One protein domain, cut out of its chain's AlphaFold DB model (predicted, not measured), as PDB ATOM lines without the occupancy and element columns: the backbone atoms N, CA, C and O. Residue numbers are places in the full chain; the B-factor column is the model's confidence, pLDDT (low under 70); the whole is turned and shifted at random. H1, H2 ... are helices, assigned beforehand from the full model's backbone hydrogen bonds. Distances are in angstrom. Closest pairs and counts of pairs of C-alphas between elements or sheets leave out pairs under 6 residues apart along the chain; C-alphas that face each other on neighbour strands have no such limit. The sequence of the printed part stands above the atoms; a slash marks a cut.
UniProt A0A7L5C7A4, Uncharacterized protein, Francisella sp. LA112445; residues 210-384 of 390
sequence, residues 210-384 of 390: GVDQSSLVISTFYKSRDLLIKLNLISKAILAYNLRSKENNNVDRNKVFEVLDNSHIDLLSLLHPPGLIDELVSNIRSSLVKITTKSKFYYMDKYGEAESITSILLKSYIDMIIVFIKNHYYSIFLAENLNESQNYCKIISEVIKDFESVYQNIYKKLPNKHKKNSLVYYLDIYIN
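What this domain is: This is residues 210 to 384 of the 390 residues of an uncharacterized protein of Francisella sp. LA112445 (UniProt A0A7L5C7A4). Four long helices, H1, H3, H4 and H5, pack side by side in an elongated bundle; H1, H3 and H5 run one way and H4 the other. Short H6 packs on H1 near residue 237, while residues 244 to 272, with short H2, lead back along the bundle's length to H3. The printed part has 175 residues with six named helices, H1 to H6 in order, and no named strand: all helix. It is compact, with a radius of gyration of the C-alphas of 17.8 A, and spans 57 by 32 by 25 A.

Where its parts are: H1, residues 211 to 243, begins at C-alpha (4.426, -17.970, -17.930) and is 47.9 A long. H2 is residues 253 to 258. H3, residues 273 to 294, is 32.1 A long; H4, residues 305 to 334, 43.7 A; H5, residues 338 to 363, 37.4 A. H6, residues 375 to 383, ends at C-alpha (-10.050, -40.370, 3.908).

How they stand to each other: H1, the hub, touches H3 at a shallow tilt of 13 degrees, the C-alphas of Asn 232 and Ile 284 closest at 5.1 A. With residues 213 to 227 alone it touches H5, Thr 220 to Cys 345 being the closest C-alphas at 5.8 A; the tilt of 32 degrees is only just shallow. H6 touches H1 at a steep 45 degrees, opposite ways, with C-alphas 237 and 378 closest at 5.1 A. H3 and H4 form a helical hairpin, as do H4 and H5. H2 touches no helix. Every O i to N i+4 pair is within hydrogen-bond range in H1, H2, H3, H5 and H6; in H4, 25 of 26.

The domain as a whole: The C-alphas farthest apart, Gly 210 and Asn 248, are 57.6 A apart. The printed part has no cut. The links H2 to H3 and H5 to H6 are long. Mean pLDDT of the printed part is 72.1, with residues 244 to 273 and 291 to 308 among those under 70.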
ATOM      1  N   GLY A 210       1.623 -14.013 -17.210       49.09
ATOM      2  CA  GLY A 210       2.961 -14.405 -17.650       49.09
ATOM      3  C   GLY A 210       3.226 -15.879 -17.327       49.09
ATOM      4  O   GLY A 210       2.625 -16.433 -16.404       49.09
ATOM      5  N   VAL A 211       4.134 -16.526 -18.062       53.00
ATOM      6  CA  VAL A 211       4.426 -17.970 -17.930       53.00
ATOM      7  C   VAL A 211       4.658 -18.383 -16.465       53.00
ATOM      8  O   VAL A 211       4.036 -19.334 -15.989       53.00
ATOM      9  N   ASP A 212       5.421 -17.605 -15.696       52.44
ATOM     10  CA  ASP A 212       5.690 -17.890 -14.276       52.44
ATOM     11  C   ASP A 212       4.442 -17.778 -13.386       52.44
ATOM     12  O   ASP A 212       4.252 -18.556 -12.450       52.44
ATOM     13  N   GLN A 213       3.537 -16.850 -13.687       60.62
ATOM     14  CA  GLN A 213       2.287 -16.684 -12.941       60.62
ATOM     15  C   GLN A 213       1.272 -17.763 -13.290       60.62
ATOM     16  O   GLN A 213       0.513 -18.179 -12.417       60.62
ATOM     17  N   SER A 214       1.298 -18.259 -14.530       67.38
ATOM     18  CA  SER A 214       0.466 -19.389 -14.925       67.38
ATOM     19  C   SER A 214       0.822 -20.594 -14.057       67.38
ATOM     20  O   SER A 214      -0.069 -21.217 -13.492       67.38
ATOM     21  N   SER A 215       2.117 -20.826 -13.805       74.81
ATOM     22  CA  SER A 215       2.574 -21.908 -12.932       74.81
ATOM     23  C   SER A 215       2.085 -21.749 -11.486       74.81
ATOM     24  O   SER A 215       1.595 -22.715 -10.898       74.81
ATOM     25  N   LEU A 216       2.128 -20.531 -10.922       82.69
ATOM     26  CA  LEU A 216       1.668 -20.284  -9.554       82.69
ATOM     27  C   LEU A 216       0.152 -20.471  -9.437       82.69
ATOM     28  O   LEU A 216      -0.284 -21.223  -8.568       82.69
ATOM     29  N   VAL A 217      -0.633 -19.861 -10.328       80.62
ATOM     30  CA  VAL A 217      -2.102 -19.978 -10.349       80.62
ATOM     31  C   VAL A 217      -2.531 -21.431 -10.558       80.62
ATOM     32  O   VAL A 217      -3.408 -21.918  -9.843       80.62
ATOM     33  N   ILE A 218      -1.879 -22.153 -11.475       78.75
ATOM     34  CA  ILE A 218      -2.106 -23.584 -11.715       78.75
ATOM     35  C   ILE A 218      -1.774 -24.397 -10.457       78.75
ATOM     36  O   ILE A 218      -2.563 -25.243 -10.035       78.75
ATOM     37  N   SER A 219      -0.643 -24.123  -9.801       85.56
ATOM     38  CA  SER A 219      -0.275 -24.819  -8.564       85.56
ATOM     39  C   SER A 219      -1.271 -24.547  -7.430       85.56
ATOM     40  O   SER A 219      -1.650 -25.466  -6.703       85.56
ATOM     41  N   THR A 220      -1.749 -23.304  -7.298       86.81
ATOM     42  CA  THR A 220      -2.762 -22.905  -6.315       86.81
ATOM     43  C   THR A 220      -4.098 -23.572  -6.609       86.81
ATOM     44  O   THR A 220      -4.762 -24.028  -5.677       86.81
ATOM     45  N   PHE A 221      -4.483 -23.678  -7.882       84.75
ATOM     46  CA  PHE A 221      -5.675 -24.404  -8.306       84.75
ATOM     47  C   PHE A 221      -5.621 -25.869  -7.878       84.75
ATOM     48  O   PHE A 221      -6.533 -26.327  -7.193       84.75
ATOM     49  N   TYR A 222      -4.546 -26.586  -8.214       83.00
ATOM     50  CA  TYR A 222      -4.426 -28.002  -7.867       83.00
ATOM     51  C   TYR A 222      -4.420 -28.227  -6.354       83.00
ATOM     52  O   TYR A 222      -5.183 -29.056  -5.867       83.00
ATOM     53  N   LYS A 223      -3.677 -27.414  -5.591       88.44
ATOM     54  CA  LYS A 223      -3.713 -27.465  -4.118       88.44
ATOM     55  C   LYS A 223      -5.121 -27.228  -3.567       88.44
ATOM     56  O   LYS A 223      -5.555 -27.936  -2.661       88.44
ATOM     57  N   SER A 224      -5.840 -26.244  -4.112       86.56
ATOM     58  CA  SER A 224      -7.213 -25.930  -3.693       86.56
ATOM     59  C   SER A 224      -8.155 -27.088  -4.001       86.56
ATOM     60  O   SER A 224      -8.896 -27.518  -3.124       86.56
ATOM     61  N   ARG A 225      -8.092 -27.632  -5.220       85.06
ATOM     62  CA  ARG A 225      -8.873 -28.795  -5.649       85.06
ATOM     63  C   ARG A 225      -8.636 -29.985  -4.724       85.06
ATOM     64  O   ARG A 225      -9.600 -30.561  -4.226       85.06
ATOM     65  N   ASP A 226      -7.378 -30.330  -4.475       84.56
ATOM     66  CA  ASP A 226      -7.013 -31.503  -3.680       84.56
ATOM     67  C   ASP A 226      -7.492 -31.354  -2.226       84.56
ATOM     68  O   ASP A 226      -8.069 -32.288  -1.657       84.56
ATOM     69  N   LEU A 227      -7.372 -30.150  -1.645       87.88
ATOM     70  CA  LEU A 227      -7.952 -29.870  -0.334       87.88
ATOM     71  C   LEU A 227      -9.485 -29.964  -0.352       87.88
ATOM     72  O   LEU A 227     -10.061 -30.565   0.551       87.88
ATOM     73  N   LEU A 228     -10.164 -29.394  -1.350       84.62
ATOM     74  CA  LEU A 228     -11.628 -29.439  -1.445       84.62
ATOM     75  C   LEU A 228     -12.144 -30.880  -1.575       84.62
ATOM     76  O   LEU A 228     -13.110 -31.245  -0.906       84.62
ATOM     77  N   ILE A 229     -11.469 -31.727  -2.355       82.50
ATOM     78  CA  ILE A 229     -11.770 -33.164  -2.429       82.50
ATOM     79  C   ILE A 229     -11.644 -33.796  -1.038       82.50
ATOM     80  O   ILE A 229     -12.569 -34.460  -0.570       82.50
ATOM     81  N   LYS A 230     -10.547 -33.529  -0.323       86.38
ATOM     82  CA  LYS A 230     -10.341 -34.033   1.040       86.38
ATOM     83  C   LYS A 230     -11.407 -33.539   2.025       86.38
ATOM     84  O   LYS A 230     -11.906 -34.321   2.831       86.38
ATOM     85  N   LEU A 231     -11.799 -32.268   1.954       85.88
ATOM     86  CA  LEU A 231     -12.863 -31.687   2.781       85.88
ATOM     87  C   LEU A 231     -14.232 -32.306   2.481       85.88
ATOM     88  O   LEU A 231     -15.034 -32.495   3.398       85.88
ATOM     89  N   ASN A 232     -14.492 -32.673   1.226       81.06
ATOM     90  CA  ASN A 232     -15.686 -33.424   0.848       81.06
ATOM     91  C   ASN A 232     -15.704 -34.805   1.516       81.06
ATOM     92  O   ASN A 232     -16.714 -35.191   2.099       81.06
ATOM     93  N   LEU A 233     -14.574 -35.521   1.504       84.50
ATOM     94  CA  LEU A 233     -14.440 -36.814   2.183       84.50
ATOM     95  C   LEU A 233     -14.641 -36.687   3.700       84.50
ATOM     96  O   LEU A 233     -15.421 -37.446   4.272       84.50
ATOM     97  N   ILE A 234     -14.031 -35.679   4.337       86.25
ATOM     98  CA  ILE A 234     -14.250 -35.378   5.762       86.25
ATOM     99  C   ILE A 234     -15.740 -35.101   6.033       86.25
ATOM    100  O   ILE A 234     -16.307 -35.631   6.985       86.25
ATOM    101  N   SER A 235     -16.405 -34.311   5.186       82.44
ATOM    102  CA  SER A 235     -17.831 -33.985   5.344       82.44
ATOM    103  C   SER A 235     -18.721 -35.224   5.240       82.44
ATOM    104  O   SER A 235     -19.663 -35.381   6.016       82.44
ATOM    105  N   LYS A 236     -18.411 -36.139   4.313       81.56
ATOM    106  CA  LYS A 236     -19.109 -37.425   4.190       81.56
ATOM    107  C   LYS A 236     -18.868 -38.321   5.408       81.56
ATOM    108  O   LYS A 236     -19.823 -38.908   5.907       81.56
ATOM    109  N   ALA A 237     -17.643 -38.359   5.935       84.62
ATOM    110  CA  ALA A 237     -17.323 -39.084   7.164       84.62
ATOM    111  C   ALA A 237     -18.133 -38.566   8.363       84.62
ATOM    112  O   ALA A 237     -18.709 -39.354   9.109       84.62
ATOM    113  N   ILE A 238     -18.240 -37.241   8.514       82.44
ATOM    114  CA  ILE A 238     -19.052 -36.600   9.558       82.44
ATOM    115  C   ILE A 238     -20.535 -36.941   9.385       82.44
ATOM    116  O   ILE A 238     -21.217 -37.256  10.358       82.44
ATOM    117  N   LEU A 239     -21.045 -36.901   8.151       80.69
ATOM    118  CA  LEU A 239     -22.422 -37.288   7.859       80.69
ATOM    119  C   LEU A 239     -22.685 -38.745   8.246       80.69
ATOM    120  O   LEU A 239     -23.664 -39.015   8.934       80.69
ATOM    121  N   ALA A 240     -21.807 -39.665   7.852       78.94
ATOM    122  CA  ALA A 240     -21.927 -41.077   8.193       78.94
ATOM    123  C   ALA A 240     -21.861 -41.307   9.708       78.94
ATOM    124  O   ALA A 240     -22.708 -42.012  10.256       78.94
ATOM    125  N   TYR A 241     -20.925 -40.639  10.387       79.00
ATOM    126  CA  TYR A 241     -20.834 -40.629  11.844       79.00
ATOM    127  C   TYR A 241     -22.164 -40.180  12.464       79.00
ATOM    128  O   TYR A 241     -22.709 -40.894  13.299       79.00
ATOM    129  N   ASN A 242     -22.740 -39.061  12.024       72.25
ATOM    130  CA  ASN A 242     -23.990 -38.536  12.586       72.25
ATOM    131  C   ASN A 242     -25.239 -39.362  12.210       72.25
ATOM    132  O   ASN A 242     -26.243 -39.292  12.914       72.25
ATOM    133  N   LEU A 243     -25.212 -40.136  11.117       71.88
ATOM    134  CA  LEU A 243     -26.335 -40.976  10.677       71.88
ATOM    135  C   LEU A 243     -26.370 -42.364  11.329       71.88
ATOM    136  O   LEU A 243     -27.426 -42.998  11.318       71.88
ATOM    137  N   ARG A 244     -25.260 -42.824  11.919       69.62
ATOM    138  CA  ARG A 244     -25.142 -44.177  12.491       69.62
ATOM    139  C   ARG A 244     -26.208 -44.521  13.535       69.62
ATOM    140  O   ARG A 244     -26.468 -45.693  13.758       69.62
ATOM    141  N   SER A 245     -26.805 -43.518  14.182       52.84
ATOM    142  CA  SER A 245     -27.806 -43.712  15.236       52.84
ATOM    143  C   SER A 245     -29.169 -44.182  14.718       52.84
ATOM    144  O   SER A 245     -30.006 -44.589  15.515       52.84
ATOM    145  N   LYS A 246     -29.421 -44.135  13.400       49.97
ATOM    146  CA  LYS A 246     -30.716 -44.529  12.816       49.97
ATOM    147  C   LYS A 246     -30.763 -45.949  12.262       49.97
ATOM    148  O   LYS A 246     -31.855 -46.481  12.100       49.97
ATOM    149  N   GLU A 247     -29.621 -46.551  11.953       48.41
ATOM    150  CA  GLU A 247     -29.557 -47.854  11.292       48.41
ATOM    151  C   GLU A 247     -28.801 -48.835  12.191       48.41
ATOM    152  O   GLU A 247     -27.615 -48.655  12.456       48.41
ATOM    153  N   ASN A 248     -29.493 -49.870  12.680       42.44
ATOM    154  CA  ASN A 248     -28.911 -50.990  13.426       42.44
ATOM    155  C   ASN A 248     -27.607 -51.483  12.770       42.44
ATOM    156  O   ASN A 248     -27.680 -52.185  11.770       42.44
ATOM    157  N   ASN A 249     -26.450 -51.125  13.348       46.38
ATOM    158  CA  ASN A 249     -25.080 -51.671  13.227       46.38
ATOM    159  C   ASN A 249     -24.495 -52.099  11.859       46.38
ATOM    160  O   ASN A 249     -23.312 -52.440  11.809       46.38
ATOM    161  N   ASN A 250     -25.232 -52.022  10.758       47.53
ATOM    162  CA  ASN A 250     -24.811 -52.406   9.418       47.53
ATOM    163  C   ASN A 250     -24.951 -51.198   8.496       47.53
ATOM    164  O   ASN A 250     -25.829 -51.140   7.640       47.53
ATOM    165  N   VAL A 251     -24.059 -50.221   8.676       51.09
ATOM    166  CA  VAL A 251     -23.795 -49.243   7.618       51.09
ATOM    167  C   VAL A 251     -23.189 -50.028   6.460       51.09
ATOM    168  O   VAL A 251     -22.027 -50.434   6.515       51.09
ATOM    169  N   ASP A 252     -24.010 -50.301   5.449       51.41
ATOM    170  CA  ASP A 252     -23.593 -50.987   4.235       51.41
ATOM    171  C   ASP A 252     -22.504 -50.152   3.550       51.41
ATOM    172  O   ASP A 252     -22.760 -49.049   3.051       51.41
ATOM    173  N   ARG A 253     -21.267 -50.670   3.561       50.84
ATOM    174  CA  ARG A 253     -20.107 -50.034   2.921       50.84
ATOM    175  C   ARG A 253     -20.427 -49.693   1.456       50.84
ATOM    176  O   ARG A 253     -19.959 -48.671   0.971       50.84
ATOM    177  N   ASN A 254     -21.294 -50.449   0.782       45.72
ATOM    178  CA  ASN A 254     -21.625 -50.229  -0.628       45.72
ATOM    179  C   ASN A 254     -22.481 -48.969  -0.867       45.72
ATOM    180  O   ASN A 254     -22.203 -48.220  -1.801       45.72
ATOM    181  N   LYS A 255     -23.428 -48.637   0.026       48.62
ATOM    182  CA  LYS A 255     -24.173 -47.357  -0.037       48.62
ATOM    183  C   LYS A 255     -23.286 -46.144   0.251       48.62
ATOM    184  O   LYS A 255     -23.552 -45.039  -0.216       48.62
ATOM    185  N   VAL A 256     -22.227 -46.342   1.038       43.34
ATOM    186  CA  VAL A 256     -21.204 -45.323   1.303       43.34
ATOM    187  C   VAL A 256     -20.370 -45.032   0.047       43.34
ATOM    188  O   VAL A 256     -20.068 -43.865  -0.222       43.34
ATOM    189  N   PHE A 257     -20.062 -46.057  -0.754       41.91
ATOM    190  CA  PHE A 257     -19.321 -45.914  -2.010       41.91
ATOM    191  C   PHE A 257     -20.157 -45.345  -3.169       41.91
ATOM    192  O   PHE A 257     -19.627 -44.536  -3.924       41.91
ATOM    193  N   GLU A 258     -21.466 -45.602  -3.251       42.06
ATOM    194  CA  GLU A 258     -22.341 -44.941  -4.248       42.06
ATOM    195  C   GLU A 258     -22.369 -43.405  -4.107       42.06
ATOM    196  O   GLU A 258     -22.529 -42.673  -5.082       42.06
ATOM    197  N   VAL A 259     -22.160 -42.869  -2.897       39.59
ATOM    198  CA  VAL A 259     -22.063 -41.415  -2.673       39.59
ATOM    199  C   VAL A 259     -20.710 -40.854  -3.143       39.59
ATOM    200  O   VAL A 259     -20.572 -39.637  -3.315       39.59
ATOM    201  N   LEU A 260     -19.686 -41.691  -3.324       38.16
ATOM    202  CA  LEU A 260     -18.350 -41.290  -3.780       38.16
ATOM    203  C   LEU A 260     -18.266 -41.102  -5.303       38.16
ATOM    204  O   LEU A 260     -17.461 -40.281  -5.730       38.16
ATOM    205  N   ASP A 261     -19.153 -41.725  -6.083       41.09
ATOM    206  CA  ASP A 261     -19.005 -41.861  -7.544       41.09
ATOM    207  C   ASP A 261     -19.543 -40.688  -8.395       41.09
ATOM    208  O   ASP A 261     -19.439 -40.674  -9.616       41.09
ATOM    209  N   ASN A 262     -20.081 -39.636  -7.772       40.81
ATOM    210  CA  ASN A 262     -20.665 -38.496  -8.501       40.81
ATOM    211  C   ASN A 262     -19.673 -37.367  -8.846       40.81
ATOM    212  O   ASN A 262     -20.102 -36.269  -9.194       40.81
ATOM    213  N   SER A 263     -18.358 -37.580  -8.740       43.31
ATOM    214  CA  SER A 263     -17.355 -36.570  -9.111       43.31
ATOM    215  C   SER A 263     -16.691 -36.871 -10.453       43.31
ATOM    216  O   SER A 263     -15.463 -36.904 -10.547       43.31
ATOM    217  N   HIS A 264     -17.483 -37.069 -11.506       44.31
ATOM    218  CA  HIS A 264     -16.961 -36.910 -12.860       44.31
ATOM    219  C   HIS A 264     -16.705 -35.419 -13.102       44.31
ATOM    220  O   HIS A 264     -17.605 -34.662 -13.449       44.31
ATOM    221  N   ILE A 265     -15.463 -34.995 -12.853       47.84
ATOM    222  CA  ILE A 265     -14.962 -33.669 -13.219       47.84
ATOM    223  C   ILE A 265     -14.958 -33.608 -14.748       47.84
ATOM    224  O   ILE A 265     -14.086 -34.176 -15.402       47.84
ATOM    225  N   ASP A 266     -15.977 -32.965 -15.306       51.06
ATOM    226  CA  ASP A 266     -16.164 -32.854 -16.748       51.06
ATOM    227  C   ASP A 266     -15.037 -32.011 -17.369       51.06
ATOM    228  O   ASP A 266     -14.620 -31.007 -16.786       51.06
ATOM    229  N   LEU A 267     -14.536 -32.371 -18.554       41.91
ATOM    230  CA  LEU A 267     -13.380 -31.710 -19.192       41.91
ATOM    231  C   LEU A 267     -13.620 -30.198 -19.403       41.91
ATOM    232  O   LEU A 267     -12.695 -29.388 -19.379       41.91
ATOM    233  N   LEU A 268     -14.891 -29.809 -19.541       40.00
ATOM    234  CA  LEU A 268     -15.352 -28.424 -19.662       40.00
ATOM    235  C   LEU A 268     -15.179 -27.602 -18.371       40.00
ATOM    236  O   LEU A 268     -15.091 -26.378 -18.427       40.00
ATOM    237  N   SER A 269     -15.109 -28.244 -17.200       45.72
ATOM    238  CA  SER A 269     -14.836 -27.577 -15.917       45.72
ATOM    239  C   SER A 269     -13.368 -27.149 -15.763       45.72
ATOM    240  O   SER A 269     -13.093 -26.198 -15.032       45.72
ATOM    241  N   LEU A 270     -12.440 -27.763 -16.515       49.25
ATOM    242  CA  LEU A 270     -11.041 -27.321 -16.595       49.25
ATOM    243  C   LEU A 270     -10.857 -26.034 -17.413       49.25
ATOM    244  O   LEU A 270      -9.883 -25.319 -17.197       49.25
ATOM    245  N   LEU A 271     -11.787 -25.711 -18.321       43.19
ATOM    246  CA  LEU A 271     -11.711 -24.505 -19.157       43.19
ATOM    247  C   LEU A 271     -12.069 -23.219 -18.390       43.19
ATOM    248  O   LEU A 271     -11.717 -22.126 -18.824       43.19
ATOM    249  N   HIS A 272     -12.724 -23.341 -17.230       61.38
ATOM    250  CA  HIS A 272     -13.058 -22.224 -16.344       61.38
ATOM    251  C   HIS A 272     -12.741 -22.579 -14.884       61.38
ATOM    252  O   HIS A 272     -13.639 -23.002 -14.149       61.38
ATOM    253  N   PRO A 273     -11.489 -22.375 -14.435       63.59
ATOM    254  CA  PRO A 273     -11.029 -22.807 -13.115       63.59
ATOM    255  C   PRO A 273     -11.901 -22.354 -11.922       63.59
ATOM    256  O   PRO A 273     -12.131 -23.179 -11.034       63.59
ATOM    257  N   PRO A 274     -12.472 -21.125 -11.882       72.81
ATOM    258  CA  PRO A 274     -13.402 -20.734 -10.813       72.81
ATOM    259  C   PRO A 274     -14.671 -21.597 -10.749       72.81
ATOM    260  O   PRO A 274     -15.203 -21.844  -9.669       72.81
ATOM    261  N   GLY A 275     -15.128 -22.110 -11.895       67.44
ATOM    262  CA  GLY A 275     -16.322 -22.944 -11.988       67.44
ATOM    263  C   GLY A 275     -16.170 -24.320 -11.359       67.44
ATOM    264  O   GLY A 275     -17.113 -24.808 -10.738       67.44
ATOM    265  N   LEU A 276     -14.988 -24.934 -11.470       71.75
ATOM    266  CA  LEU A 276     -14.719 -26.200 -10.786       71.75
ATOM    267  C   LEU A 276     -14.681 -26.007  -9.264       71.75
ATOM    268  O   LEU A 276     -15.230 -26.818  -8.521       71.75
ATOM    269  N   ILE A 277     -14.053 -24.924  -8.798       77.19
ATOM    270  CA  ILE A 277     -14.020 -24.592  -7.369       77.19
ATOM    271  C   ILE A 277     -15.444 -24.401  -6.836       77.19
ATOM    272  O   ILE A 277     -15.777 -24.944  -5.784       77.19
ATOM    273  N   ASP A 278     -16.309 -23.714  -7.581       75.56
ATOM    274  CA  ASP A 278     -17.714 -23.531  -7.215       75.56
ATOM    275  C   ASP A 278     -18.500 -24.832  -7.118       75.56
ATOM    276  O   ASP A 278     -19.265 -25.023  -6.168       75.56
ATOM    277  N   GLU A 279     -18.308 -25.729  -8.077       72.94
ATOM    278  CA  GLU A 279     -18.952 -27.036  -8.078       72.94
ATOM    279  C   GLU A 279     -18.518 -27.874  -6.870       72.94
ATOM    280  O   GLU A 279     -19.362 -28.400  -6.141       72.94
ATOM    281  N   LEU A 280     -17.214 -27.925  -6.589       76.12
ATOM    282  CA  LEU A 280     -16.678 -28.614  -5.416       76.12
ATOM    283  C   LEU A 280     -17.235 -28.022  -4.114       76.12
ATOM    284  O   LEU A 280     -17.702 -28.763  -3.249       76.12
ATOM    285  N   VAL A 281     -17.249 -26.693  -3.986       77.75
ATOM    286  CA  VAL A 281     -17.813 -25.988  -2.825       77.75
ATOM    287  C   VAL A 281     -19.304 -26.294  -2.668       77.75
ATOM    288  O   VAL A 281     -19.757 -26.574  -1.557       77.75
ATOM    289  N   SER A 282     -20.071 -26.281  -3.761       74.94
ATOM    290  CA  SER A 282     -21.501 -26.616  -3.765       74.94
ATOM    291  C   SER A 282     -21.738 -28.055  -3.298       74.94
ATOM    292  O   SER A 282     -22.569 -28.303  -2.418       74.94
ATOM    293  N   ASN A 283     -20.947 -29.001  -3.808       71.75
ATOM    294  CA  ASN A 283     -21.031 -30.414  -3.447       71.75
ATOM    295  C   ASN A 283     -20.741 -30.638  -1.957       71.75
ATOM    296  O   ASN A 283     -21.509 -31.328  -1.274       71.75
ATOM    297  N   ILE A 284     -19.696 -29.994  -1.427       78.94
ATOM    298  CA  ILE A 284     -19.366 -30.037   0.004       78.94
ATOM    299  C   ILE A 284     -20.518 -29.444   0.821       78.94
ATOM    300  O   ILE A 284     -21.025 -30.101   1.730       78.94
ATOM    301  N   ARG A 285     -21.010 -28.253   0.462       77.56
ATOM    302  CA  ARG A 285     -22.138 -27.602   1.149       77.56
ATOM    303  C   ARG A 285     -23.394 -28.458   1.168       77.56
ATOM    304  O   ARG A 285     -24.028 -28.565   2.213       77.56
ATOM    305  N   SER A 286     -23.734 -29.108   0.058       72.38
ATOM    306  CA  SER A 286     -24.877 -30.024   0.005       72.38
ATOM    307  C   SER A 286     -24.738 -31.163   1.026       72.38
ATOM    308  O   SER A 286     -25.718 -31.553   1.665       72.38
ATOM    309  N   SER A 287     -23.512 -31.653   1.245       73.62
ATOM    310  CA  SER A 287     -23.203 -32.678   2.245       73.62
ATOM    311  C   SER A 287     -23.307 -32.124   3.669       73.62
ATOM    312  O   SER A 287     -23.905 -32.768   4.530       73.62
ATOM    313  N   LEU A 288     -22.824 -30.902   3.911       78.56
ATOM    314  CA  LEU A 288     -22.951 -30.214   5.203       78.56
ATOM    315  C   LEU A 288     -24.412 -29.894   5.567       78.56
ATOM    316  O   LEU A 288     -24.797 -30.012   6.728       78.56
ATOM    317  N   VAL A 289     -25.259 -29.552   4.591       73.94
ATOM    318  CA  VAL A 289     -26.707 -29.357   4.800       73.94
ATOM    319  C   VAL A 289     -27.408 -30.682   5.120       73.94
ATOM    320  O   VAL A 289     -28.333 -30.730   5.932       73.94
ATOM    321  N   LYS A 290     -26.971 -31.797   4.521       71.62
ATOM    322  CA  LYS A 290     -27.482 -33.126   4.898       71.62
ATOM    323  C   LYS A 290     -27.136 -33.469   6.345       71.62
ATOM    324  O   LYS A 290     -27.961 -34.102   6.998       71.62
ATOM    325  N   ILE A 291     -25.975 -33.030   6.846       68.62
ATOM    326  CA  ILE A 291     -25.605 -33.203   8.256       68.62
ATOM    327  C   ILE A 291     -26.657 -32.533   9.142       68.62
ATOM    328  O   ILE A 291     -27.284 -33.232   9.926       68.62
ATOM    329  N   THR A 292     -26.943 -31.243   8.942       61.44
ATOM    330  CA  THR A 292     -27.878 -30.478   9.793       61.44
ATOM    331  C   THR A 292     -29.328 -30.942   9.717       61.44
ATOM    332  O   THR A 292     -30.051 -30.892  10.706       61.44
ATOM    333  N   THR A 293     -29.783 -31.369   8.540       59.22
ATOM    334  CA  THR A 293     -31.193 -31.729   8.313       59.22
ATOM    335  C   THR A 293     -31.515 -33.172   8.689       59.22
ATOM    336  O   THR A 293     -32.640 -33.466   9.101       59.22
ATOM    337  N   LYS A 294     -30.552 -34.097   8.553       58.88
ATOM    338  CA  LYS A 294     -30.776 -35.525   8.827       58.88
ATOM    339  C   LYS A 294     -30.382 -35.948  10.241       58.88
ATOM    340  O   LYS A 294     -30.931 -36.955  10.713       58.88
ATOM    341  N   SER A 295     -29.541 -35.178  10.936       53.22
ATOM    342  CA  SER A 295     -29.238 -35.343  12.364       53.22
ATOM    343  C   SER A 295     -30.409 -34.854  13.234       53.22
ATOM    344  O   SER A 295     -30.284 -33.904  14.001       53.22
ATOM    345  N   LYS A 296     -31.596 -35.463  13.094       45.03
ATOM    346  CA  LYS A 296     -32.795 -35.047  13.855       45.03
ATOM    347  C   LYS A 296     -32.631 -35.169  15.375       45.03
ATOM    348  O   LYS A 296     -33.372 -34.522  16.095       45.03
ATOM    349  N   PHE A 297     -31.644 -35.926  15.838       46.38
ATOM    350  CA  PHE A 297     -31.202 -35.955  17.222       46.38
ATOM    351  C   PHE A 297     -29.694 -36.188  17.180       46.38
ATOM    352  O   PHE A 297     -29.248 -37.183  16.601       46.38
ATOM    353  N   TYR A 298     -28.903 -35.275  17.743       48.62
ATOM    354  CA  TYR A 298     -27.526 -35.584  18.126       48.62
ATOM    355  C   TYR A 298     -27.624 -36.559  19.298       48.62
ATOM    356  O   TYR A 298     -27.571 -36.161  20.455       48.62
ATOM    357  N   TYR A 299     -27.926 -37.820  18.987       44.09
ATOM    358  CA  TYR A 299     -28.074 -38.872  19.976       44.09
ATOM    359  C   TYR A 299     -26.699 -39.060  20.617       44.09
ATOM    360  O   TYR A 299     -25.750 -39.489  19.956       44.09
ATOM    361  N   MET A 300     -26.583 -38.647  21.877       48.41
ATOM    362  CA  MET A 300     -25.381 -38.746  22.703       48.41
ATOM    363  C   MET A 300     -25.144 -40.209  23.114       48.41
ATOM    364  O   MET A 300     -25.070 -40.531  24.294       48.41
ATOM    365  N   ASP A 301     -25.052 -41.138  22.164       44.09
ATOM    366  CA  ASP A 301     -24.763 -42.534  22.498       44.09
ATOM    367  C   ASP A 301     -23.286 -42.703  22.847       44.09
ATOM    368  O   ASP A 301     -22.438 -42.371  22.020       44.09
ATOM    369  N   LYS A 302     -23.013 -43.257  24.043       43.84
ATOM    370  CA  LYS A 302     -21.793 -43.913  24.601       43.84
ATOM    371  C   LYS A 302     -20.384 -43.326  24.352       43.84
ATOM    372  O   LYS A 302     -19.450 -43.738  25.038       43.84
ATOM    373  N   TYR A 303     -20.196 -42.402  23.417       50.31
ATOM    374  CA  TYR A 303     -18.908 -41.908  22.917       50.31
ATOM    375  C   TYR A 303     -18.682 -40.412  23.209       50.31
ATOM    376  O   TYR A 303     -17.561 -39.934  23.055       50.31
ATOM    377  N   GLY A 304     -19.696 -39.727  23.756       58.22
ATOM    378  CA  GLY A 304     -19.556 -38.479  24.510       58.22
ATOM    379  C   GLY A 304     -19.846 -37.189  23.735       58.22
ATOM    380  O   GLY A 304     -19.528 -37.047  22.556       58.22
ATOM    381  N   GLU A 305     -20.398 -36.217  24.458       62.53
ATOM    382  CA  GLU A 305     -20.708 -34.843  24.039       62.53
ATOM    383  C   GLU A 305     -19.569 -34.128  23.302       62.53
ATOM    384  O   GLU A 305     -19.788 -33.418  22.315       62.53
ATOM    385  N   ALA A 306     -18.331 -34.390  23.718       66.25
ATOM    386  CA  ALA A 306     -17.142 -33.830  23.096       66.25
ATOM    387  C   ALA A 306     -17.013 -34.197  21.605       66.25
ATOM    388  O   ALA A 306     -16.579 -33.355  20.816       66.25
ATOM    389  N   GLU A 307     -17.397 -35.410  21.185       67.75
ATOM    390  CA  GLU A 307     -17.322 -35.810  19.772       67.75
ATOM    391  C   GLU A 307     -18.415 -35.134  18.928       67.75
ATOM    392  O   GLU A 307     -18.130 -34.687  17.815       67.75
ATOM    393  N   SER A 308     -19.631 -34.976  19.465       69.69
ATOM    394  CA  SER A 308     -20.741 -34.275  18.799       69.69
ATOM    395  C   SER A 308     -20.444 -32.787  18.601       69.69
ATOM    396  O   SER A 308     -20.605 -32.261  17.499       69.69
ATOM    397  N   ILE A 309     -19.930 -32.112  19.632       71.88
ATOM    398  CA  ILE A 309     -19.504 -30.709  19.529       71.88
ATOM    399  C   ILE A 309     -18.349 -30.577  18.534       71.88
ATOM    400  O   ILE A 309     -18.383 -29.708  17.663       71.88
ATOM    401  N   THR A 310     -17.356 -31.471  18.598       72.44
ATOM    402  CA  THR A 310     -16.231 -31.475  17.647       72.44
ATOM    403  C   THR A 310     -16.713 -31.671  16.206       72.44
ATOM    404  O   THR A 310     -16.229 -30.993  15.303       72.44
ATOM    405  N   SER A 311     -17.693 -32.551  15.987       75.00
ATOM    406  CA  SER A 311     -18.333 -32.804  14.690       75.00
ATOM    407  C   SER A 311     -19.008 -31.544  14.126       75.00
ATOM    408  O   SER A 311     -18.752 -31.182  12.974       75.00
ATOM    409  N   ILE A 312     -19.785 -30.809  14.936       76.31
ATOM    410  CA  ILE A 312     -20.402 -29.539  14.504       76.31
ATOM    411  C   ILE A 312     -19.354 -28.464  14.236       76.31
ATOM    412  O   ILE A 312     -19.420 -27.791  13.207       76.31
ATOM    413  N   LEU A 313     -18.387 -28.284  15.137       76.88
ATOM    414  CA  LEU A 313     -17.338 -27.279  14.959       76.88
ATOM    415  C   LEU A 313     -16.531 -27.553  13.689       76.88
ATOM    416  O   LEU A 313     -16.266 -26.628  12.923       76.88
ATOM    417  N   LEU A 314     -16.221 -28.825  13.415       78.31
ATOM    418  CA  LEU A 314     -15.560 -29.243  12.185       78.31
ATOM    419  C   LEU A 314     -16.436 -28.975  10.956       78.31
ATOM    420  O   LEU A 314     -15.942 -28.406   9.989       78.31
ATOM    421  N   LYS A 315     -17.734 -29.296  10.990       83.81
ATOM    422  CA  LYS A 315     -18.686 -28.957   9.916       83.81
ATOM    423  C   LYS A 315     -18.695 -27.447   9.630       83.81
ATOM    424  O   LYS A 315     -18.539 -27.050   8.477       83.81
ATOM    425  N   SER A 316     -18.856 -26.609  10.655       81.56
ATOM    426  CA  SER A 316     -18.863 -25.146  10.509       81.56
ATOM    427  C   SER A 316     -17.537 -24.629   9.959       81.56
ATOM    428  O   SER A 316     -17.516 -23.752   9.096       81.56
ATOM    429  N   TYR A 317     -16.425 -25.202  10.415       82.25
ATOM    430  CA  TYR A 317     -15.098 -24.864   9.928       82.25
ATOM    431  C   TYR A 317     -14.886 -25.254   8.459       82.25
ATOM    432  O   TYR A 317     -14.316 -24.469   7.699       82.25
ATOM    433  N   ILE A 318     -15.391 -26.416   8.032       85.38
ATOM    434  CA  ILE A 318     -15.361 -26.817   6.622       85.38
ATOM    435  C   ILE A 318     -16.162 -25.819   5.775       85.38
ATOM    436  O   ILE A 318     -15.628 -25.351   4.777       85.38
ATOM    437  N   ASP A 319     -17.381 -25.423   6.168       85.56
ATOM    438  CA  ASP A 319     -18.150 -24.416   5.402       85.56
ATOM    439  C   ASP A 319     -17.398 -23.076   5.303       85.56
ATOM    440  O   ASP A 319     -17.355 -22.449   4.246       85.56
ATOM    441  N   MET A 320     -16.727 -22.663   6.378       86.25
ATOM    442  CA  MET A 320     -15.929 -21.439   6.385       86.25
ATOM    443  C   MET A 320     -14.720 -21.519   5.445       86.25
ATOM    444  O   MET A 320     -14.511 -20.614   4.635       86.25
ATOM    445  N   ILE A 321     -13.926 -22.594   5.507       86.44
ATOM    446  CA  ILE A 321     -12.694 -22.679   4.713       86.44
ATOM    447  C   ILE A 321     -12.974 -22.834   3.215       86.44
ATOM    448  O   ILE A 321     -12.274 -22.225   2.408       86.44
ATOM    449  N   ILE A 322     -14.012 -23.585   2.825       87.94
ATOM    450  CA  ILE A 322     -14.340 -23.765   1.402       87.94
ATOM    451  C   ILE A 322     -14.772 -22.441   0.767       87.94
ATOM    452  O   ILE A 322     -14.400 -22.156  -0.369       87.94
ATOM    453  N   VAL A 323     -15.502 -21.597   1.505       87.12
ATOM    454  CA  VAL A 323     -15.899 -20.275   1.004       87.12
ATOM    455  C   VAL A 323     -14.726 -19.319   0.985       87.12
ATOM    456  O   VAL A 323     -14.573 -18.579   0.019       87.12
ATOM    457  N   PHE A 324     -13.862 -19.364   1.994       88.75
ATOM    458  CA  PHE A 324     -12.649 -18.560   1.990       88.75
ATOM    459  C   PHE A 324     -11.775 -18.875   0.770       88.75
ATOM    460  O   PHE A 324     -11.356 -17.948   0.076       88.75
ATOM    461  N   ILE A 325     -11.550 -20.164   0.474       87.88
ATOM    462  CA  ILE A 325     -10.806 -20.609  -0.713       87.88
ATOM    463  C   ILE A 325     -11.494 -20.100  -1.973       87.88
ATOM    464  O   ILE A 325     -10.835 -19.474  -2.794       87.88
ATOM    465  N   LYS A 326     -12.812 -20.298  -2.101       87.44
ATOM    466  CA  LYS A 326     -13.594 -19.783  -3.231       87.44
ATOM    467  C   LYS A 326     -13.384 -18.281  -3.421       87.44
ATOM    468  O   LYS A 326     -12.967 -17.859  -4.491       87.44
ATOM    469  N   ASN A 327     -13.628 -17.479  -2.390       86.06
ATOM    470  CA  ASN A 327     -13.569 -16.021  -2.470       86.06
ATOM    471  C   ASN A 327     -12.172 -15.523  -2.868       86.06
ATOM    472  O   ASN A 327     -12.040 -14.689  -3.765       86.06
ATOM    473  N   HIS A 328     -11.118 -16.064  -2.251       87.19
ATOM    474  CA  HIS A 328      -9.743 -15.683  -2.585       87.19
ATOM    475  C   HIS A 328      -9.343 -16.191  -3.970       87.19
ATOM    476  O   HIS A 328      -8.629 -15.497  -4.687       87.19
ATOM    477  N   TYR A 329      -9.832 -17.363  -4.382       85.94
ATOM    478  CA  TYR A 329      -9.561 -17.902  -5.708       85.94
ATOM    479  C   TYR A 329     -10.219 -17.058  -6.804       85.94
ATOM    480  O   TYR A 329      -9.571 -16.738  -7.790       85.94
ATOM    481  N   TYR A 330     -11.458 -16.603  -6.601       83.62
ATOM    482  CA  TYR A 330     -12.098 -15.617  -7.478       83.62
ATOM    483  C   TYR A 330     -11.302 -14.307  -7.539       83.62
ATOM    484  O   TYR A 330     -11.136 -13.725  -8.609       83.62
ATOM    485  N   SER A 331     -10.733 -13.881  -6.410       84.06
ATOM    486  CA  SER A 331      -9.942 -12.649  -6.332       84.06
ATOM    487  C   SER A 331      -8.652 -12.699  -7.162       84.06
ATOM    488  O   SER A 331      -8.218 -11.664  -7.654       84.06
ATOM    489  N   ILE A 332      -8.074 -13.885  -7.408       84.44
ATOM    490  CA  ILE A 332      -6.929 -14.063  -8.329       84.44
ATOM    491  C   ILE A 332      -7.246 -13.504  -9.722       84.44
ATOM    492  O   ILE A 332      -6.372 -12.895 -10.339       84.44
ATOM    493  N   PHE A 333      -8.478 -13.708 -10.199       79.19
ATOM    494  CA  PHE A 333      -8.940 -13.310 -11.536       79.19
ATOM    495  C   PHE A 333      -9.524 -11.896 -11.584       79.19
ATOM    496  O   PHE A 333      -9.712 -11.350 -12.668       79.19
ATOM    497  N   LEU A 334      -9.811 -11.313 -10.420       77.12
ATOM    498  CA  LEU A 334     -10.245  -9.922 -10.276       77.12
ATOM    499  C   LEU A 334      -9.086  -8.967  -9.981       77.12
ATOM    500  O   LEU A 334      -9.299  -7.757  -9.949       77.12
ATOM    501  N   ALA A 335      -7.890  -9.508  -9.750       79.56
ATOM    502  CA  ALA A 335      -6.715  -8.728  -9.423       79.56
ATOM    503  C   ALA A 335      -6.413  -7.693 -10.517       79.56
ATOM    504  O   ALA A 335      -6.377  -8.009 -11.704       79.56
ATOM    505  N   GLU A 336      -6.161  -6.451 -10.119       77.81
ATOM    506  CA  GLU A 336      -5.848  -5.358 -11.043       77.81
ATOM    507  C   GLU A 336      -4.398  -5.438 -11.528       77.81
ATOM    508  O   GLU A 336      -4.044  -4.891 -12.571       77.81
ATOM    509  N   ASN A 337      -3.546  -6.132 -10.772       79.81
ATOM    510  CA  ASN A 337      -2.153  -6.338 -11.118       79.81
ATOM    511  C   ASN A 337      -1.629  -7.711 -10.680       79.81
ATOM    512  O   ASN A 337      -2.230  -8.463  -9.912       79.81
ATOM    513  N   LEU A 338      -0.438  -8.017 -11.180       77.50
ATOM    514  CA  LEU A 338       0.212  -9.308 -11.006       77.50
ATOM    515  C   LEU A 338       0.601  -9.608  -9.556       77.50
ATOM    516  O   LEU A 338       0.475 -10.745  -9.104       77.50
ATOM    517  N   ASN A 339       1.060  -8.597  -8.819       83.25
ATOM    518  CA  ASN A 339       1.497  -8.755  -7.436       83.25
ATOM    519  C   ASN A 339       0.318  -9.118  -6.518       83.25
ATOM    520  O   ASN A 339       0.430  -9.998  -5.667       83.25
ATOM    521  N   GLU A 340      -0.838  -8.496  -6.737       81.19
ATOM    522  CA  GLU A 340      -2.087  -8.824  -6.048       81.19
ATOM    523  C   GLU A 340      -2.511 -10.281  -6.297       81.19
ATOM    524  O   GLU A 340      -2.749 -11.031  -5.348       81.19
ATOM    525  N   SER A 341      -2.528 -10.714  -7.562       82.38
ATOM    526  CA  SER A 341      -2.872 -12.093  -7.933       82.38
ATOM    527  C   SER A 341      -1.946 -13.118  -7.256       82.38
ATOM    528  O   SER A 341      -2.397 -14.118  -6.685       82.38
ATOM    529  N   GLN A 342      -0.638 -12.833  -7.227       84.88
ATOM    530  CA  GLN A 342       0.352 -13.654  -6.528       84.88
ATOM    531  C   GLN A 342       0.123 -13.688  -5.013       84.88
ATOM    532  O   GLN A 342       0.273 -14.747  -4.399       84.88
ATOM    533  N   ASN A 343      -0.255 -12.565  -4.400       85.12
ATOM    534  CA  ASN A 343      -0.550 -12.511  -2.970       85.12
ATOM    535  C   ASN A 343      -1.757 -13.385  -2.619       85.12
ATOM    536  O   ASN A 343      -1.673 -14.170  -1.674       85.12
ATOM    537  N   TYR A 344      -2.828 -13.358  -3.418       85.94
ATOM    538  CA  TYR A 344      -3.960 -14.269  -3.229       85.94
ATOM    539  C   TYR A 344      -3.557 -15.740  -3.359       85.94
ATOM    540  O   TYR A 344      -3.931 -16.559  -2.515       85.94
ATOM    541  N   CYS A 345      -2.729 -16.077  -4.352       87.38
ATOM    542  CA  CYS A 345      -2.213 -17.436  -4.524       87.38
ATOM    543  C   CYS A 345      -1.410 -17.927  -3.309       87.38
ATOM    544  O   CYS A 345      -1.553 -19.083  -2.884       87.38
ATOM    545  N   LYS A 346      -0.568 -17.052  -2.743       88.06
ATOM    546  CA  LYS A 346       0.218 -17.341  -1.537       88.06
ATOM    547  C   LYS A 346      -0.686 -17.513  -0.318       88.06
ATOM    548  O   LYS A 346      -0.543 -18.514   0.377       88.06
ATOM    549  N   ILE A 347      -1.663 -16.622  -0.112       86.69
ATOM    550  CA  ILE A 347      -2.613 -16.699   1.011       86.69
ATOM    551  C   ILE A 347      -3.353 -18.035   0.988       86.69
ATOM    552  O   ILE A 347      -3.382 -18.738   1.994       86.69
ATOM    553  N   ILE A 348      -3.895 -18.430  -0.167       88.88
ATOM    554  CA  ILE A 348      -4.576 -19.721  -0.317       88.88
ATOM    555  C   ILE A 348      -3.622 -20.874   0.010       88.88
ATOM    556  O   ILE A 348      -3.974 -21.767   0.777       88.88
ATOM    557  N   SER A 349      -2.401 -20.846  -0.531       89.06
ATOM    558  CA  SER A 349      -1.410 -21.904  -0.300       89.06
ATOM    559  C   SER A 349      -1.040 -22.055   1.177       89.06
ATOM    560  O   SER A 349      -0.898 -23.178   1.663       89.06
ATOM    561  N   GLU A 350      -0.893 -20.946   1.898       86.75
ATOM    562  CA  GLU A 350      -0.592 -20.960   3.328       86.75
ATOM    563  C   GLU A 350      -1.767 -21.460   4.162       86.75
ATOM    564  O   GLU A 350      -1.576 -22.312   5.025       86.75
ATOM    565  N   VAL A 351      -2.990 -21.028   3.847       86.06
ATOM    566  CA  VAL A 351      -4.208 -21.510   4.512       86.06
ATOM    567  C   VAL A 351      -4.375 -23.017   4.338       86.06
ATOM    568  O   VAL A 351      -4.705 -23.709   5.300       86.06
ATOM    569  N   ILE A 352      -4.108 -23.540   3.137       89.06
ATOM    570  CA  ILE A 352      -4.130 -24.982   2.862       89.06
ATOM    571  C   ILE A 352      -3.097 -25.701   3.736       89.06
ATOM    572  O   ILE A 352      -3.437 -26.649   4.446       89.06
ATOM    573  N   LYS A 353      -1.851 -25.217   3.750       88.56
ATOM    574  CA  LYS A 353      -0.764 -25.795   4.552       88.56
ATOM    575  C   LYS A 353      -1.079 -25.777   6.052       88.56
ATOM    576  O   LYS A 353      -0.836 -26.762   6.754       88.56
ATOM    577  N   ASP A 354      -1.619 -24.671   6.551       84.69
ATOM    578  CA  ASP A 354      -1.998 -24.522   7.952       84.69
ATOM    579  C   ASP A 354      -3.171 -25.429   8.316       84.69
ATOM    580  O   ASP A 354      -3.117 -26.094   9.355       84.69
ATOM    581  N   PHE A 355      -4.186 -25.527   7.450       85.31
ATOM    582  CA  PHE A 355      -5.273 -26.489   7.610       85.31
ATOM    583  C   PHE A 355      -4.721 -27.904   7.740       85.31
ATOM    584  O   PHE A 355      -5.045 -28.593   8.703       85.31
ATOM    585  N   GLU A 356      -3.867 -28.340   6.814       86.19
ATOM    586  CA  GLU A 356      -3.330 -29.699   6.816       86.19
ATOM    587  C   GLU A 356      -2.516 -29.984   8.075       86.19
ATOM    588  O   GLU A 356      -2.717 -31.012   8.728       86.19
ATOM    589  N   SER A 357      -1.639 -29.052   8.459       85.94
ATOM    590  CA  SER A 357      -0.832 -29.167   9.671       85.94
ATOM    591  C   SER A 357      -1.706 -29.289  10.919       85.94
ATOM    592  O   SER A 357      -1.458 -30.135  11.784       85.94
ATOM    593  N   VAL A 358      -2.736 -28.452  11.034       82.38
ATOM    594  CA  VAL A 358      -3.620 -28.457  12.198       82.38
ATOM    595  C   VAL A 358      -4.502 -29.704  12.197       82.38
ATOM    596  O   VAL A 358      -4.509 -30.417  13.202       82.38
ATOM    597  N   TYR A 359      -5.149 -30.029  11.075       83.25
ATOM    598  CA  TYR A 359      -5.983 -31.220  10.907       83.25
ATOM    599  C   TYR A 359      -5.234 -32.490  11.317       83.25
ATOM    600  O   TYR A 359      -5.727 -33.247  12.150       83.25
ATOM    601  N   GLN A 360      -4.005 -32.689  10.826       84.50
ATOM    602  CA  GLN A 360      -3.186 -33.852  11.188       84.50
ATOM    603  C   GLN A 360      -2.902 -33.921  12.694       84.50
ATOM    604  O   GLN A 360      -2.958 -34.990  13.303       84.50
ATOM    605  N   ASN A 361      -2.622 -32.779  13.322       81.94
ATOM    606  CA  ASN A 361      -2.378 -32.716  14.760       81.94
ATOM    607  C   ASN A 361      -3.625 -33.037  15.592       81.94
ATOM    608  O   ASN A 361      -3.500 -33.627  16.667       81.94
ATOM    609  N   ILE A 362      -4.809 -32.640  15.128       76.94
ATOM    610  CA  ILE A 362      -6.078 -32.894  15.819       76.94
ATOM    611  C   ILE A 362      -6.522 -34.324  15.619       76.94
ATOM    612  O   ILE A 362      -6.854 -34.984  16.594       76.94
ATOM    613  N   TYR A 363      -6.473 -34.818  14.387       81.94
ATOM    614  CA  TYR A 363      -6.790 -36.199  14.061       81.94
ATOM    615  C   TYR A 363      -5.966 -37.166  14.936       81.94
ATOM    616  O   TYR A 363      -6.503 -38.094  15.540       81.94
ATOM    617  N   LYS A 364      -4.679 -36.863  15.166       82.81
ATOM    618  CA  LYS A 364      -3.824 -37.605  16.112       82.81
ATOM    619  C   LYS A 364      -4.268 -37.538  17.581       82.81
ATOM    620  O   LYS A 364      -3.813 -38.369  18.361       82.81
ATOM    621  N   LYS A 365      -5.102 -36.583  17.974       80.56
ATOM    622  CA  LYS A 365      -5.576 -36.371  19.350       80.56
ATOM    623  C   LYS A 365      -7.047 -36.720  19.551       80.56
ATOM    624  O   LYS A 365      -7.508 -36.660  20.688       80.56
ATOM    625  N   LEU A 366      -7.771 -37.064  18.486       76.69
ATOM    626  CA  LEU A 366      -9.157 -37.495  18.606       76.69
ATOM    627  C   LEU A 366      -9.237 -38.742  19.507       76.69
ATOM    628  O   LEU A 366      -8.379 -39.630  19.401       76.69
ATOM    629  N   PRO A 367     -10.226 -38.800  20.415       69.75
ATOM    630  CA  PRO A 367     -10.407 -39.936  21.308       69.75
ATOM    631  C   PRO A 367     -10.864 -41.182  20.534       69.75
ATOM    632  O   PRO A 367     -11.195 -41.123  19.353       69.75
ATOM    633  N   ASN A 368     -10.894 -42.329  21.217       76.25
ATOM    634  CA  ASN A 368     -11.553 -43.549  20.734       76.25
ATOM    635  C   ASN A 368     -11.047 -44.116  19.388       76.25
ATOM    636  O   ASN A 368     -11.776 -44.870  18.753       76.25
ATOM    637  N   LYS A 369      -9.798 -43.838  18.982       78.12
ATOM    638  CA  LYS A 369      -9.233 -44.265  17.681       78.12
ATOM    639  C   LYS A 369      -9.423 -45.742  17.330       78.12
ATOM    640  O   LYS A 369      -9.612 -46.080  16.174       78.12
ATOM    641  N   HIS A 370      -9.373 -46.618  18.330       75.94
ATOM    642  CA  HIS A 370      -9.485 -48.067  18.141       75.94
ATOM    643  C   HIS A 370     -10.928 -48.585  18.208       75.94
ATOM    644  O   HIS A 370     -11.162 -49.781  18.071       75.94
ATOM    645  N   LYS A 371     -11.911 -47.716  18.468       76.56
ATOM    646  CA  LYS A 371     -13.308 -48.126  18.624       76.56
ATOM    647  C   LYS A 371     -14.036 -48.031  17.289       76.56
ATOM    648  O   LYS A 371     -14.094 -46.960  16.680       76.56
ATOM    649  N   LYS A 372     -14.660 -49.143  16.891       77.56
ATOM    650  CA  LYS A 372     -15.622 -49.192  15.784       77.56
ATOM    651  C   LYS A 372     -16.715 -48.142  16.016       77.56
ATOM    652  O   LYS A 372     -17.137 -47.936  17.154       77.56
ATOM    653  N   ASN A 373     -17.148 -47.490  14.939       74.12
ATOM    654  CA  ASN A 373     -18.176 -46.441  14.936       74.12
ATOM    655  C   ASN A 373     -17.800 -45.113  15.637       74.12
ATOM    656  O   ASN A 373     -18.660 -44.244  15.779       74.12
ATOM    657  N   SER A 374     -16.544 -44.918  16.056       78.81
ATOM    658  CA  SER A 374     -16.048 -43.606  16.511       78.81
ATOM    659  C   SER A 374     -15.899 -42.615  15.348       78.81
ATOM    660  O   SER A 374     -15.889 -43.009  14.183       78.81
ATOM    661  N   LEU A 375     -15.730 -41.320  15.635       80.44
ATOM    662  CA  LEU A 375     -15.485 -40.323  14.580       80.44
ATOM    663  C   LEU A 375     -14.216 -40.656  13.790       80.44
ATOM    664  O   LEU A 375     -14.204 -40.549  12.567       80.44
ATOM    665  N   VAL A 376     -13.179 -41.124  14.486       84.00
ATOM    666  CA  VAL A 376     -11.918 -41.560  13.874       84.00
ATOM    667  C   VAL A 376     -12.151 -42.726  12.920       84.00
ATOM    668  O   VAL A 376     -11.683 -42.670  11.792       84.00
ATOM    669  N   TYR A 377     -12.958 -43.714  13.315       83.75
ATOM    670  CA  TYR A 377     -13.303 -44.848  12.455       83.75
ATOM    671  C   TYR A 377     -13.900 -44.407  11.108       83.75
ATOM    672  O   TYR A 377     -13.480 -44.888  10.057       83.75
ATOM    673  N   TYR A 378     -14.845 -43.460  11.112       82.31
ATOM    674  CA  TYR A 378     -15.408 -42.943   9.859       82.31
ATOM    675  C   TYR A 378     -14.413 -42.072   9.088       82.31
ATOM    676  O   TYR A 378     -14.376 -42.140   7.864       82.31
ATOM    677  N   LEU A 379     -13.585 -41.270   9.762       85.44
ATOM    678  CA  LEU A 379     -12.540 -40.503   9.080       85.44
ATOM    679  C   LEU A 379     -11.549 -41.432   8.360       85.44
ATOM    680  O   LEU A 379     -11.174 -41.141   7.227       85.44
ATOM    681  N   ASP A 380     -11.193 -42.568   8.957       85.81
ATOM    682  CA  ASP A 380     -10.245 -43.530   8.384       85.81
ATOM    683  C   ASP A 380     -10.790 -44.185   7.122       85.81
ATOM    684  O   ASP A 380     -10.117 -44.185   6.093       85.81
ATOM    685  N   ILE A 381     -12.039 -44.654   7.175       83.12
ATOM    686  CA  ILE A 381     -12.708 -45.301   6.040       83.12
ATOM    687  C   ILE A 381     -12.811 -44.361   4.839       83.12
ATOM    688  O   ILE A 381     -12.603 -44.780   3.704       83.12
ATOM    689  N   TYR A 382     -13.157 -43.095   5.073       81.31
ATOM    690  CA  TYR A 382     -13.454 -42.163   3.985       81.31
ATOM    691  C   TYR A 382     -12.218 -41.445   3.447       81.31
ATOM    692  O   TYR A 382     -12.191 -41.091   2.272       81.31
ATOM    693  N   ILE A 383     -11.218 -41.178   4.289       82.94
ATOM    694  CA  ILE A 383     -10.050 -40.370   3.908       82.94
ATOM    695  C   ILE A 383      -8.873 -41.262   3.524       82.94
ATOM    696  O   ILE A 383      -8.132 -40.906   2.611       82.94
ATOM    697  N   ASN A 384      -8.711 -42.415   4.180       74.94
ATOM    698  CA  ASN A 384      -7.613 -43.347   3.927       74.94
ATOM    699  C   ASN A 384      -8.129 -44.789   3.715       74.94
ATOM    700  O   ASN A 384      -7.719 -45.696   4.453       74.94
TER     701      ASN A 384